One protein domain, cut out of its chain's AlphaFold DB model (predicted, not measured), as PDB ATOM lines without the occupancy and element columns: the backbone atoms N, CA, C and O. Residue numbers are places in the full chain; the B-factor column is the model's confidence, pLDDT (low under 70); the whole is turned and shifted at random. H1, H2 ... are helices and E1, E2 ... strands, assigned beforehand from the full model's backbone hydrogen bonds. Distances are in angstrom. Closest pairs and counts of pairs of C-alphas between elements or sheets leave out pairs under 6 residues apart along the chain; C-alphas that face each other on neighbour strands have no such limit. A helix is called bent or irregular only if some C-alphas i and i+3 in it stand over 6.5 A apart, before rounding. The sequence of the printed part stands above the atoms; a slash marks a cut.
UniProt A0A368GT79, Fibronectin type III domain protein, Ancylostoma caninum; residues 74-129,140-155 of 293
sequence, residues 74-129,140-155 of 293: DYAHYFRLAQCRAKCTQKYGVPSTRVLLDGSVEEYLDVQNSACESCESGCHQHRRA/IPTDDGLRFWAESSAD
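This is residues 74 to 129 and 140 to 155 of the 293 residues of the protein "Fibronectin type III domain protein" of Ancylostoma caninum (UniProt A0A368GT79). What does the model look like at first sight? Three helices, H1, H2 and H3, pack crosswise into a small head, and a two-stranded hairpin, E1 and E2, reaches away from it as an arm that makes the length. What is it built of? The printed part has 72 residues, with three named helices and two named strands in the order H1, E1, E2, H2, H3; the sheet is E1 - E2, antiparallel, and the class is mixed, helices and strands. How compact is it? It is loose, with a radius of gyration of the C-alphas of 14.2 A, and flat, spanning 46 by 27 by 14 A.

How does the first helix meet the other two? H1, residues 75 to 92, touches H2, residues 114 to 129, opposite ways at 36 degrees, only just a steep tilt; their closest C-alphas are those of Tyr 92 and Cys 116, 5.2 A apart. With residues 80 to 88 alone H1 touches H3, residues 141 to 151, opposite ways at a steep tilt of 44 degrees; the closest C-alphas, of Cys 84 and Trp 149, are 5.2 A apart. How do the strands pair? E1, residues 94 to 99, and E2, residues 105 to 110, form a hairpin, antiparallel at 148 degrees, with N 96 and O 108 at 2.8 A and N 98 and O 106 at 2.9 A, within hydrogen-bond range. E1 is apart from H2 and H3, and E2 is apart from H3. How do the last two helices meet? H2 and H3 touch, the same way at a steep tilt of 51 degrees, closest at the C-alphas of Gly 122 and Gly 145, 4.2 A apart. Are the helices' backbones even? In H1 and H3 every O i to N i+4 pair is within hydrogen-bond range; in H2, 8 of 12 are.

Where does the first element begin? H1 starts at C-alpha 75, (50.311, 18.776, -34.450), and is 25.4 A long. How long are the strands? E1 measures 16.3 A and E2 14.5 A, with C-alpha 105 at (34.594, -11.727, -36.915). What of H2 and H3? H2, 21.3 A long, has a kink of 43 degrees near residue 123 and is irregular, with C-alphas 124 and 127 7.8 A apart. H3, 15.2 A long, ends at C-alpha 151, (48.899, 13.433, -18.517).

How far does it reach? The two C-alphas farthest apart, of Asp 102 and Ala 129, are 47.0 A from each other. Is the printed part continuous? Residues 130 to 139 are not printed, and C-alphas 129 and 140 are 15.0 A apart across the cut between H2 and H3; the links H1 to E1, E1 to E2 and E2 to H2 are tight. Where is confidence low? The mean pLDDT of the printed part is 87.1, and residues 126 to 129 and 154 to 155 are under 70.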
ATOM      1  N   ASP A  74      48.284  23.196 -33.935       83.56
ATOM      2  CA  ASP A  74      49.562  22.500 -33.915       83.56
ATOM      3  C   ASP A  74      49.356  20.976 -33.839       83.56
ATOM      4  O   ASP A  74      48.470  20.475 -33.135       83.56
ATOM      5  N   TYR A  75      50.213  20.230 -34.534       87.50
ATOM      6  CA  TYR A  75      50.311  18.776 -34.450       87.50
ATOM      7  C   TYR A  75      50.321  18.288 -32.995       87.50
ATOM      8  O   TYR A  75      49.642  17.317 -32.653       87.50
ATOM      9  N   ALA A  76      51.029  19.005 -32.115       89.31
ATOM     10  CA  ALA A  76      51.114  18.682 -30.695       89.31
ATOM     11  C   ALA A  76      49.738  18.625 -30.006       89.31
ATOM     12  O   ALA A  76      49.508  17.779 -29.139       89.31
ATOM     13  N   HIS A  77      48.806  19.495 -30.399       90.50
ATOM     14  CA  HIS A  77      47.455  19.512 -29.850       90.50
ATOM     15  C   HIS A  77      46.666  18.267 -30.261       90.50
ATOM     16  O   HIS A  77      46.103  17.584 -29.404       90.50
ATOM     17  N   TYR A  78      46.661  17.939 -31.556       92.12
ATOM     18  CA  TYR A  78      45.966  16.757 -32.068       92.12
ATOM     19  C   TYR A  78      46.573  15.457 -31.551       92.12
ATOM     20  O   TYR A  78      45.839  14.519 -31.253       92.12
ATOM     21  N   PHE A  79      47.892  15.408 -31.371       92.94
ATOM     22  CA  PHE A  79      48.554  14.254 -30.776       92.94
ATOM     23  C   PHE A  79      48.095  14.018 -29.331       92.94
ATOM     24  O   PHE A  79      47.711  12.902 -28.979       92.94
ATOM     25  N   ARG A  80      48.054  15.071 -28.499       92.81
ATOM     26  CA  ARG A  80      47.525  14.969 -27.126       92.81
ATOM     27  C   ARG A  80      46.048  14.603 -27.111       92.81
ATOM     28  O   ARG A  80      45.637  13.789 -26.290       92.81
ATOM     29  N   LEU A  81      45.260  15.162 -28.030       93.75
ATOM     30  CA  LEU A  81      43.848  14.817 -28.170       93.75
ATOM     31  C   LEU A  81      43.669  13.336 -28.516       93.75
ATOM     32  O   LEU A  81      42.859  12.662 -27.885       93.75
ATOM     33  N   ALA A  82      44.451  12.824 -29.465       94.75
ATOM     34  CA  ALA A  82      44.449  11.420 -29.851       94.75
ATOM     35  C   ALA A  82      44.826  10.509 -28.677       94.75
ATOM     36  O   ALA A  82      44.118   9.542 -28.409       94.75
ATOM     37  N   GLN A  83      45.872  10.859 -27.922       94.44
ATOM     38  CA  GLN A  83      46.283  10.109 -26.735       94.44
ATOM     39  C   GLN A  83      45.217  10.140 -25.624       94.44
ATOM     40  O   GLN A  83      44.924   9.108 -25.018       94.44
ATOM     41  N   CYS A  84      44.593  11.295 -25.384       95.06
ATOM     42  CA  CYS A  84      43.517  11.440 -24.404       95.06
ATOM     43  C   CYS A  84      42.299  10.582 -24.779       95.06
ATOM     44  O   CYS A  84      41.820   9.793 -23.963       95.06
ATOM     45  N   ARG A  85      41.856  10.656 -26.041       95.00
ATOM     46  CA  ARG A  85      40.759   9.829 -26.565       95.00
ATOM     47  C   ARG A  85      41.094   8.337 -26.519       95.00
ATOM     48  O   ARG A  85      40.238   7.540 -26.153       95.00
ATOM     49  N   ALA A  86      42.336   7.953 -26.811       94.50
ATOM     50  CA  ALA A  86      42.806   6.576 -26.671       94.50
ATOM     51  C   ALA A  86      42.707   6.074 -25.217       94.50
ATOM     52  O   ALA A  86      42.195   4.980 -24.979       94.50
ATOM     53  N   LYS A  87      43.116   6.877 -24.224       94.81
ATOM     54  CA  LYS A  87      42.944   6.549 -22.795       94.81
ATOM     55  C   LYS A  87      41.466   6.422 -22.399       94.81
ATOM     56  O   LYS A  87      41.112   5.490 -21.678       94.81
ATOM     57  N   CYS A  88      40.599   7.305 -22.902       94.50
ATOM     58  CA  CYS A  88      39.151   7.196 -22.697       94.50
ATOM     59  C   CYS A  88      38.602   5.879 -23.259       94.50
ATOM     60  O   CYS A  88      37.933   5.147 -22.535       94.50
ATOM     61  N   THR A  89      38.951   5.525 -24.499       93.75
ATOM     62  CA  THR A  89      38.549   4.255 -25.125       93.75
ATOM     63  C   THR A  89      39.111   3.043 -24.386       93.75
ATOM     64  O   THR A  89      38.422   2.044 -24.247       93.75
ATOM     65  N   GLN A  90      40.329   3.119 -23.847       93.44
ATOM     66  CA  GLN A  90      40.895   2.030 -23.050       93.44
ATOM     67  C   GLN A  90      40.119   1.795 -21.745       93.44
ATOM     68  O   GLN A  90      39.997   0.654 -21.307       93.44
ATOM     69  N   LYS A  91      39.626   2.862 -21.103       93.81
ATOM     70  CA  LYS A  91      38.931   2.778 -19.812       93.81
ATOM     71  C   LYS A  91      37.430   2.508 -19.947       93.81
ATOM     72  O   LYS A  91      36.874   1.790 -19.122       93.81
ATOM     73  N   TYR A  92      36.784   3.124 -20.933       93.56
ATOM     74  CA  TYR A  92      35.326   3.140 -21.098       93.56
ATOM     75  C   TYR A  92      34.832   2.446 -22.369       93.56
ATOM     76  O   TYR A  92      33.621   2.310 -22.537       93.56
ATOM     77  N   GLY A  93      35.737   2.035 -23.260       90.69
ATOM     78  CA  GLY A  93      35.380   1.292 -24.462       90.69
ATOM     79  C   GLY A  93      34.842  -0.086 -24.102       90.69
ATOM     80  O   GLY A  93      35.407  -0.784 -23.258       90.69
ATOM     81  N   VAL A  94      33.741  -0.468 -24.739       90.56
ATOM     82  CA  VAL A  94      33.104  -1.768 -24.523       90.56
ATOM     83  C   VAL A  94      33.600  -2.724 -25.608       90.56
ATOM     84  O   VAL A  94      33.428  -2.419 -26.785       90.56
ATOM     85  N   PRO A  95      34.227  -3.863 -25.264       88.12
ATOM     86  CA  PRO A  95      34.580  -4.874 -26.254       88.12
ATOM     87  C   PRO A  95      33.323  -5.341 -26.987       88.12
ATOM     88  O   PRO A  95      32.369  -5.805 -26.364       88.12
ATOM     89  N   SER A  96      33.326  -5.194 -28.303       87.94
ATOM     90  CA  SER A  96      32.239  -5.585 -29.186       87.94
ATOM     91  C   SER A  96      32.804  -6.356 -30.371       87.94
ATOM     92  O   SER A  96      33.980  -6.244 -30.716       87.94
ATOM     93  N   THR A  97      31.964  -7.163 -31.000       88.31
ATOM     94  CA  THR A  97      32.339  -7.962 -32.164       88.31
ATOM     95  C   THR A  97      31.423  -7.624 -33.318       88.31
ATOM     96  O   THR A  97      30.203  -7.610 -33.147       88.31
ATOM     97  N   ARG A  98      31.984  -7.400 -34.504       84.94
ATOM     98  CA  ARG A  98      31.207  -7.259 -35.739       84.94
ATOM     99  C   ARG A  98      31.563  -8.367 -36.714       84.94
ATOM    100  O   ARG A  98      32.729  -8.723 -36.858       84.94
ATOM    101  N   VAL A  99      30.546  -8.898 -37.383       87.56
ATOM    102  CA  VAL A  99      30.728  -9.858 -38.474       87.56
ATOM    103  C   VAL A  99      30.882  -9.064 -39.764       87.56
ATOM    104  O   VAL A  99      29.996  -8.292 -40.140       87.56
ATOM    105  N   LEU A 100      32.030  -9.214 -40.413       82.75
ATOM    106  CA  LEU A 100      32.329  -8.606 -41.699       82.75
ATOM    107  C   LEU A 100      31.593  -9.351 -42.825       82.75
ATOM    108  O   LEU A 100      31.082 -10.459 -42.660       82.75
ATOM    109  N   LEU A 101      31.510  -8.724 -44.001       82.00
ATOM    110  CA  LEU A 101      30.777  -9.276 -45.151       82.00
ATOM    111  C   LEU A 101      31.403 -10.555 -45.729       82.00
ATOM    112  O   LEU A 101      30.750 -11.260 -46.494       82.00
ATOM    113  N   ASP A 102      32.654 -10.840 -45.383       85.75
ATOM    114  CA  ASP A 102      33.366 -12.076 -45.706       85.75
ATOM    115  C   ASP A 102      33.094 -13.205 -44.691       85.75
ATOM    116  O   ASP A 102      33.627 -14.304 -44.832       85.75
ATOM    117  N   GLY A 103      32.256 -12.948 -43.680       86.19
ATOM    118  CA  GLY A 103      31.946 -13.881 -42.600       86.19
ATOM    119  C   GLY A 103      32.999 -13.926 -41.492       86.19
ATOM    120  O   GLY A 103      32.826 -14.682 -40.536       86.19
ATOM    121  N   SER A 104      34.071 -13.133 -41.580       86.19
ATOM    122  CA  SER A 104      35.053 -13.021 -40.504       86.19
ATOM    123  C   SER A 104      34.507 -12.187 -39.340       86.19
ATOM    124  O   SER A 104      33.633 -11.335 -39.513       86.19
ATOM    125  N   VAL A 105      34.990 -12.456 -38.127       84.31
ATOM    126  CA  VAL A 105      34.594 -11.727 -36.915       84.31
ATOM    127  C   VAL A 105      35.737 -10.806 -36.513       84.31
ATOM    128  O   VAL A 105      36.860 -11.261 -36.308       84.31
ATOM    129  N   GLU A 106      35.447  -9.514 -36.395       82.38
ATOM    130  CA  GLU A 106      36.395  -8.499 -35.944       82.38
ATOM    131  C   GLU A 106      36.001  -8.008 -34.547       82.38
ATOM    132  O   GLU A 106      34.877  -7.541 -34.333       82.38
ATOM    133  N   GLU A 107      36.934  -8.101 -33.600       82.62
ATOM    134  CA  GLU A 107      36.801  -7.489 -32.278       82.62
ATOM    135  C   GLU A 107      37.202  -6.014 -32.346       82.62
ATOM    136  O   GLU A 107      38.284  -5.663 -32.824       82.62
ATOM    137  N   TYR A 108      36.340  -5.141 -31.837       82.81
ATOM    138  CA  TYR A 108      36.581  -3.708 -31.753       82.81
ATOM    139  C   TYR A 108      36.131  -3.165 -30.396       82.81
ATOM    140  O   TYR A 108      35.380  -3.802 -29.658       82.81
ATOM    141  N   LEU A 109      36.614  -1.976 -30.043       84.38
ATOM    142  CA  LEU A 109      36.139  -1.266 -28.861       84.38
ATOM    143  C   LEU A 109      35.037  -0.309 -29.290       84.38
ATOM    144  O   LEU A 109      35.298   0.657 -30.006       84.38
ATOM    145  N   ASP A 110      33.814  -0.584 -28.855       81.88
ATOM    146  CA  ASP A 110      32.699   0.324 -29.050       81.88
ATOM    147  C   ASP A 110      32.889   1.573 -28.184       81.88
ATOM    148  O   ASP A 110      33.053   1.505 -26.960       81.88
ATOM    149  N   VAL A 111      32.907   2.719 -28.860       86.06
ATOM    150  CA  VAL A 111      33.086   4.053 -28.280       86.06
ATOM    151  C   VAL A 111      31.779   4.841 -28.214       86.06
ATOM    152  O   VAL A 111      31.765   5.905 -27.600       86.06
ATOM    153  N   GLN A 112      30.675   4.326 -28.773       86.00
ATOM    154  CA  GLN A 112      29.351   4.969 -28.775       86.00
ATOM    155  C   GLN A 112      28.611   4.782 -27.441       86.00
ATOM    156  O   GLN A 112      27.421   4.482 -27.378       86.00
ATOM    157  N   ASN A 113      29.342   4.934 -26.339       88.94
ATOM    158  CA  ASN A 113      28.809   4.865 -24.990       88.94
ATOM    159  C   ASN A 113      28.896   6.250 -24.342       88.94
ATOM    160  O   ASN A 113      29.938   6.906 -24.405       88.94
ATOM    161  N   SER A 114      27.844   6.644 -23.624       91.00
ATOM    162  CA  SER A 114      27.754   7.924 -22.911       91.00
ATOM    163  C   SER A 114      28.930   8.171 -21.958       91.00
ATOM    164  O   SER A 114      29.365   9.312 -21.792       91.00
ATOM    165  N   ALA A 115      29.500   7.116 -21.363       91.62
ATOM    166  CA  ALA A 115      30.692   7.228 -20.522       91.62
ATOM    167  C   ALA A 115      31.948   7.605 -21.328       91.62
ATOM    168  O   ALA A 115      32.720   8.464 -20.896       91.62
ATOM    169  N   CYS A 116      32.140   7.002 -22.507       92.12
ATOM    170  CA  CYS A 116      33.261   7.320 -23.388       92.12
ATOM    171  C   CYS A 116      33.106   8.733 -23.961       92.12
ATOM    172  O   CYS A 116      34.033   9.530 -23.853       92.12
ATOM    173  N   GLU A 117      31.914   9.093 -24.445       92.06
ATOM    174  CA  GLU A 117      31.603  10.444 -24.934       92.06
ATOM    175  C   GLU A 117      31.823  11.515 -23.858       92.06
ATOM    176  O   GLU A 117      32.437  12.554 -24.110       92.06
ATOM    177  N   SER A 118      31.394  11.244 -22.622       92.31
ATOM    178  CA  SER A 118      31.617  12.145 -21.488       92.31
ATOM    179  C   SER A 118      33.108  12.320 -21.194       92.31
ATOM    180  O   SER A 118      33.551  13.447 -20.963       92.31
ATOM    181  N   CYS A 119      33.901  11.248 -21.263       93.94
ATOM    182  CA  CYS A 119      35.358  11.315 -21.133       93.94
ATOM    183  C   CYS A 119      36.005  12.121 -22.267       93.94
ATOM    184  O   CYS A 119      36.792  13.033 -22.010       93.94
ATOM    185  N   GLU A 120      35.620  11.873 -23.519       93.38
ATOM    186  CA  GLU A 120      36.132  12.618 -24.671       93.38
ATOM    187  C   GLU A 120      35.774  14.107 -24.605       93.38
ATOM    188  O   GLU A 120      36.601  14.960 -24.940       93.38
ATOM    189  N   SER A 121      34.588  14.448 -24.092       91.69
ATOM    190  CA  SER A 121      34.196  15.842 -23.862       91.69
ATOM    191  C   SER A 121      35.153  16.557 -22.894       91.69
ATOM    192  O   SER A 121      35.472  17.731 -23.099       91.69
ATOM    193  N   GLY A 122      35.689  15.836 -21.901       91.69
ATOM    194  CA  GLY A 122      36.722  16.325 -20.987       91.69
ATOM    195  C   GLY A 122      38.035  16.640 -21.708       91.69
ATOM    196  O   GLY A 122      38.624  17.694 -21.470       91.69
ATOM    197  N   CYS A 123      38.444  15.806 -22.673       91.38
ATOM    198  CA  CYS A 123      39.632  16.066 -23.496       91.38
ATOM    199  C   CYS A 123      39.533  17.401 -24.264       91.38
ATOM    200  O   CYS A 123      40.533  18.100 -24.431       91.38
ATOM    201  N   HIS A 124      38.334  17.809 -24.695       87.06
ATOM    202  CA  HIS A 124      38.120  19.083 -25.398       87.06
ATOM    203  C   HIS A 124      38.043  20.305 -24.472       87.06
ATOM    204  O   HIS A 124      38.379  21.417 -24.881       87.06
ATOM    205  N   GLN A 125      37.626  20.123 -23.218       82.50
ATOM    206  CA  GLN A 125      37.373  21.218 -22.274       82.50
ATOM    207  C   GLN A 125      38.612  21.683 -21.494       82.50
ATOM    208  O   GLN A 125      38.502  22.566 -20.642       82.50
ATOM    209  N   HIS A 126      39.803  21.170 -21.811       69.62
ATOM    210  CA  HIS A 126      41.045  21.461 -21.089       69.62
ATOM    211  C   HIS A 126      41.362  22.957 -20.919       69.62
ATOM    212  O   HIS A 126      41.925  23.348 -19.900       69.62
ATOM    213  N   ARG A 127      40.959  23.828 -21.858       68.00
ATOM    214  CA  ARG A 127      41.160  25.286 -21.725       68.00
ATOM    215  C   ARG A 127      40.324  25.927 -20.612       68.00
ATOM    216  O   ARG A 127      40.703  26.977 -20.103       68.00
ATOM    217  N   ARG A 128      39.200  25.320 -20.221       60.97
ATOM    218  CA  ARG A 128      38.310  25.839 -19.167       60.97
ATOM    219  C   ARG A 128      38.758  25.432 -17.759       60.97
ATOM    220  O   ARG A 128      38.332  26.050 -16.791       60.97
ATOM    221  N   ALA A 129      39.663  24.460 -17.642       54.78
ATOM    222  CA  ALA A 129      40.149  23.945 -16.360       54.78
ATOM    223  C   ALA A 129      41.161  24.866 -15.642       54.78
ATOM    224  O   ALA A 129      41.530  24.598 -14.500       54.78
ATOM    225  N   ILE A 140      33.457  10.852 -12.235       84.00
ATOM    226  CA  ILE A 140      32.739  11.290 -13.434       84.00
ATOM    227  C   ILE A 140      33.671  11.115 -14.641       84.00
ATOM    228  O   ILE A 140      34.783  11.642 -14.611       84.00
ATOM    229  N   PRO A 141      33.243  10.424 -15.717       90.31
ATOM    230  CA  PRO A 141      34.089  10.194 -16.891       90.31
ATOM    231  C   PRO A 141      34.710  11.467 -17.485       90.31
ATOM    232  O   PRO A 141      35.838  11.433 -17.963       90.31
ATOM    233  N   THR A 142      34.028  12.612 -17.403       91.12
ATOM    234  CA  THR A 142      34.546  13.917 -17.852       91.12
ATOM    235  C   THR A 142      35.815  14.357 -17.118       91.12
ATOM    236  O   THR A 142      36.731  14.888 -17.748       91.12
ATOM    237  N   ASP A 143      35.911  14.110 -15.810       89.38
ATOM    238  CA  ASP A 143      37.092  14.474 -15.016       89.38
ATOM    239  C   ASP A 143      38.280  13.564 -15.329       89.38
ATOM    240  O   ASP A 143      39.426  14.017 -15.368       89.38
ATOM    241  N   ASP A 144      38.006  12.296 -15.645       91.69
ATOM    242  CA  ASP A 144      39.012  11.401 -16.208       91.69
ATOM    243  C   ASP A 144      39.542  11.929 -17.543       91.69
ATOM    244  O   ASP A 144      40.752  11.927 -17.744       91.69
ATOM    245  N   GLY A 145      38.676  12.464 -18.410       92.50
ATOM    246  CA  GLY A 145      39.083  13.133 -19.648       92.50
ATOM    247  C   GLY A 145      40.014  14.327 -19.416       92.50
ATOM    248  O   GLY A 145      41.063  14.437 -20.051       92.50
ATOM    249  N   LEU A 146      39.681  15.205 -18.463       90.94
ATOM    250  CA  LEU A 146      40.534  16.342 -18.086       90.94
ATOM    251  C   LEU A 146      41.892  15.885 -17.534       90.94
ATOM    252  O   LEU A 146      42.933  16.445 -17.889       90.94
ATOM    253  N   ARG A 147      41.895  14.845 -16.695       90.50
ATOM    254  CA  ARG A 147      43.120  14.247 -16.155       90.50
ATOM    255  C   ARG A 147      43.967  13.609 -17.255       90.50
ATOM    256  O   ARG A 147      45.163  13.875 -17.333       90.50
ATOM    257  N   PHE A 148      43.362  12.809 -18.129       93.06
ATOM    258  CA  PHE A 148      44.053  12.163 -19.241       93.06
ATOM    259  C   PHE A 148      44.657  13.175 -20.202       93.06
ATOM    260  O   PHE A 148      45.762  12.942 -20.691       93.06
ATOM    261  N   TRP A 149      43.990  14.308 -20.429       91.50
ATOM    262  CA  TRP A 149      44.562  15.414 -21.184       91.50
ATOM    263  C   TRP A 149      45.828  15.964 -20.519       91.50
ATOM    264  O   TRP A 149      46.847  16.117 -21.190       91.50
ATOM    265  N   ALA A 150      45.785  16.229 -19.209       88.56
ATOM    266  CA  ALA A 150      46.930  16.751 -18.459       88.56
ATOM    267  C   ALA A 150      48.129  15.785 -18.446       88.56
ATOM    268  O   ALA A 150      49.275  16.224 -18.486       88.56
ATOM    269  N   GLU A 151      47.870  14.477 -18.429       88.38
ATOM    270  CA  GLU A 151      48.899  13.433 -18.517       88.38
ATOM    271  C   GLU A 151      49.406  13.175 -19.946       88.38
ATOM    272  O   GLU A 151      50.423  12.502 -20.124       88.38
ATOM    273  N   SER A 152      48.675  13.610 -20.975       87.75
ATOM    274  CA  SER A 152      49.046  13.367 -22.370       87.75
ATOM    275  C   SER A 152      50.143  14.338 -22.795       87.75
ATOM    276  O   SER A 152      50.034  15.551 -22.609       87.75
ATOM    277  N   SER A 153      51.203  13.813 -23.402       79.19
ATOM    278  CA  SER A 153      52.357  14.605 -23.829       79.19
ATOM    279  C   SER A 153      52.598  14.420 -25.319       79.19
ATOM    280  O   SER A 153      52.461  13.330 -25.864       79.19
ATOM    281  N   ALA A 154      52.934  15.522 -25.985       63.22
ATOM    282  CA  ALA A 154      53.305  15.520 -27.398       63.22
ATOM    283  C   ALA A 154      54.807  15.284 -27.603       63.22
ATOM    284  O   ALA A 154      55.280  15.418 -28.728       63.22
ATOM    285  N   ASP A 155      55.560  14.986 -26.535       57.53
ATOM    286  CA  ASP A 155      57.007  14.831 -26.619       57.53
ATOM    287  C   ASP A 155      57.346  13.627 -27.496       57.53
ATOM    288  O   ASP A 155      57.347  12.473 -27.075       57.53
TER     289      ASP A 155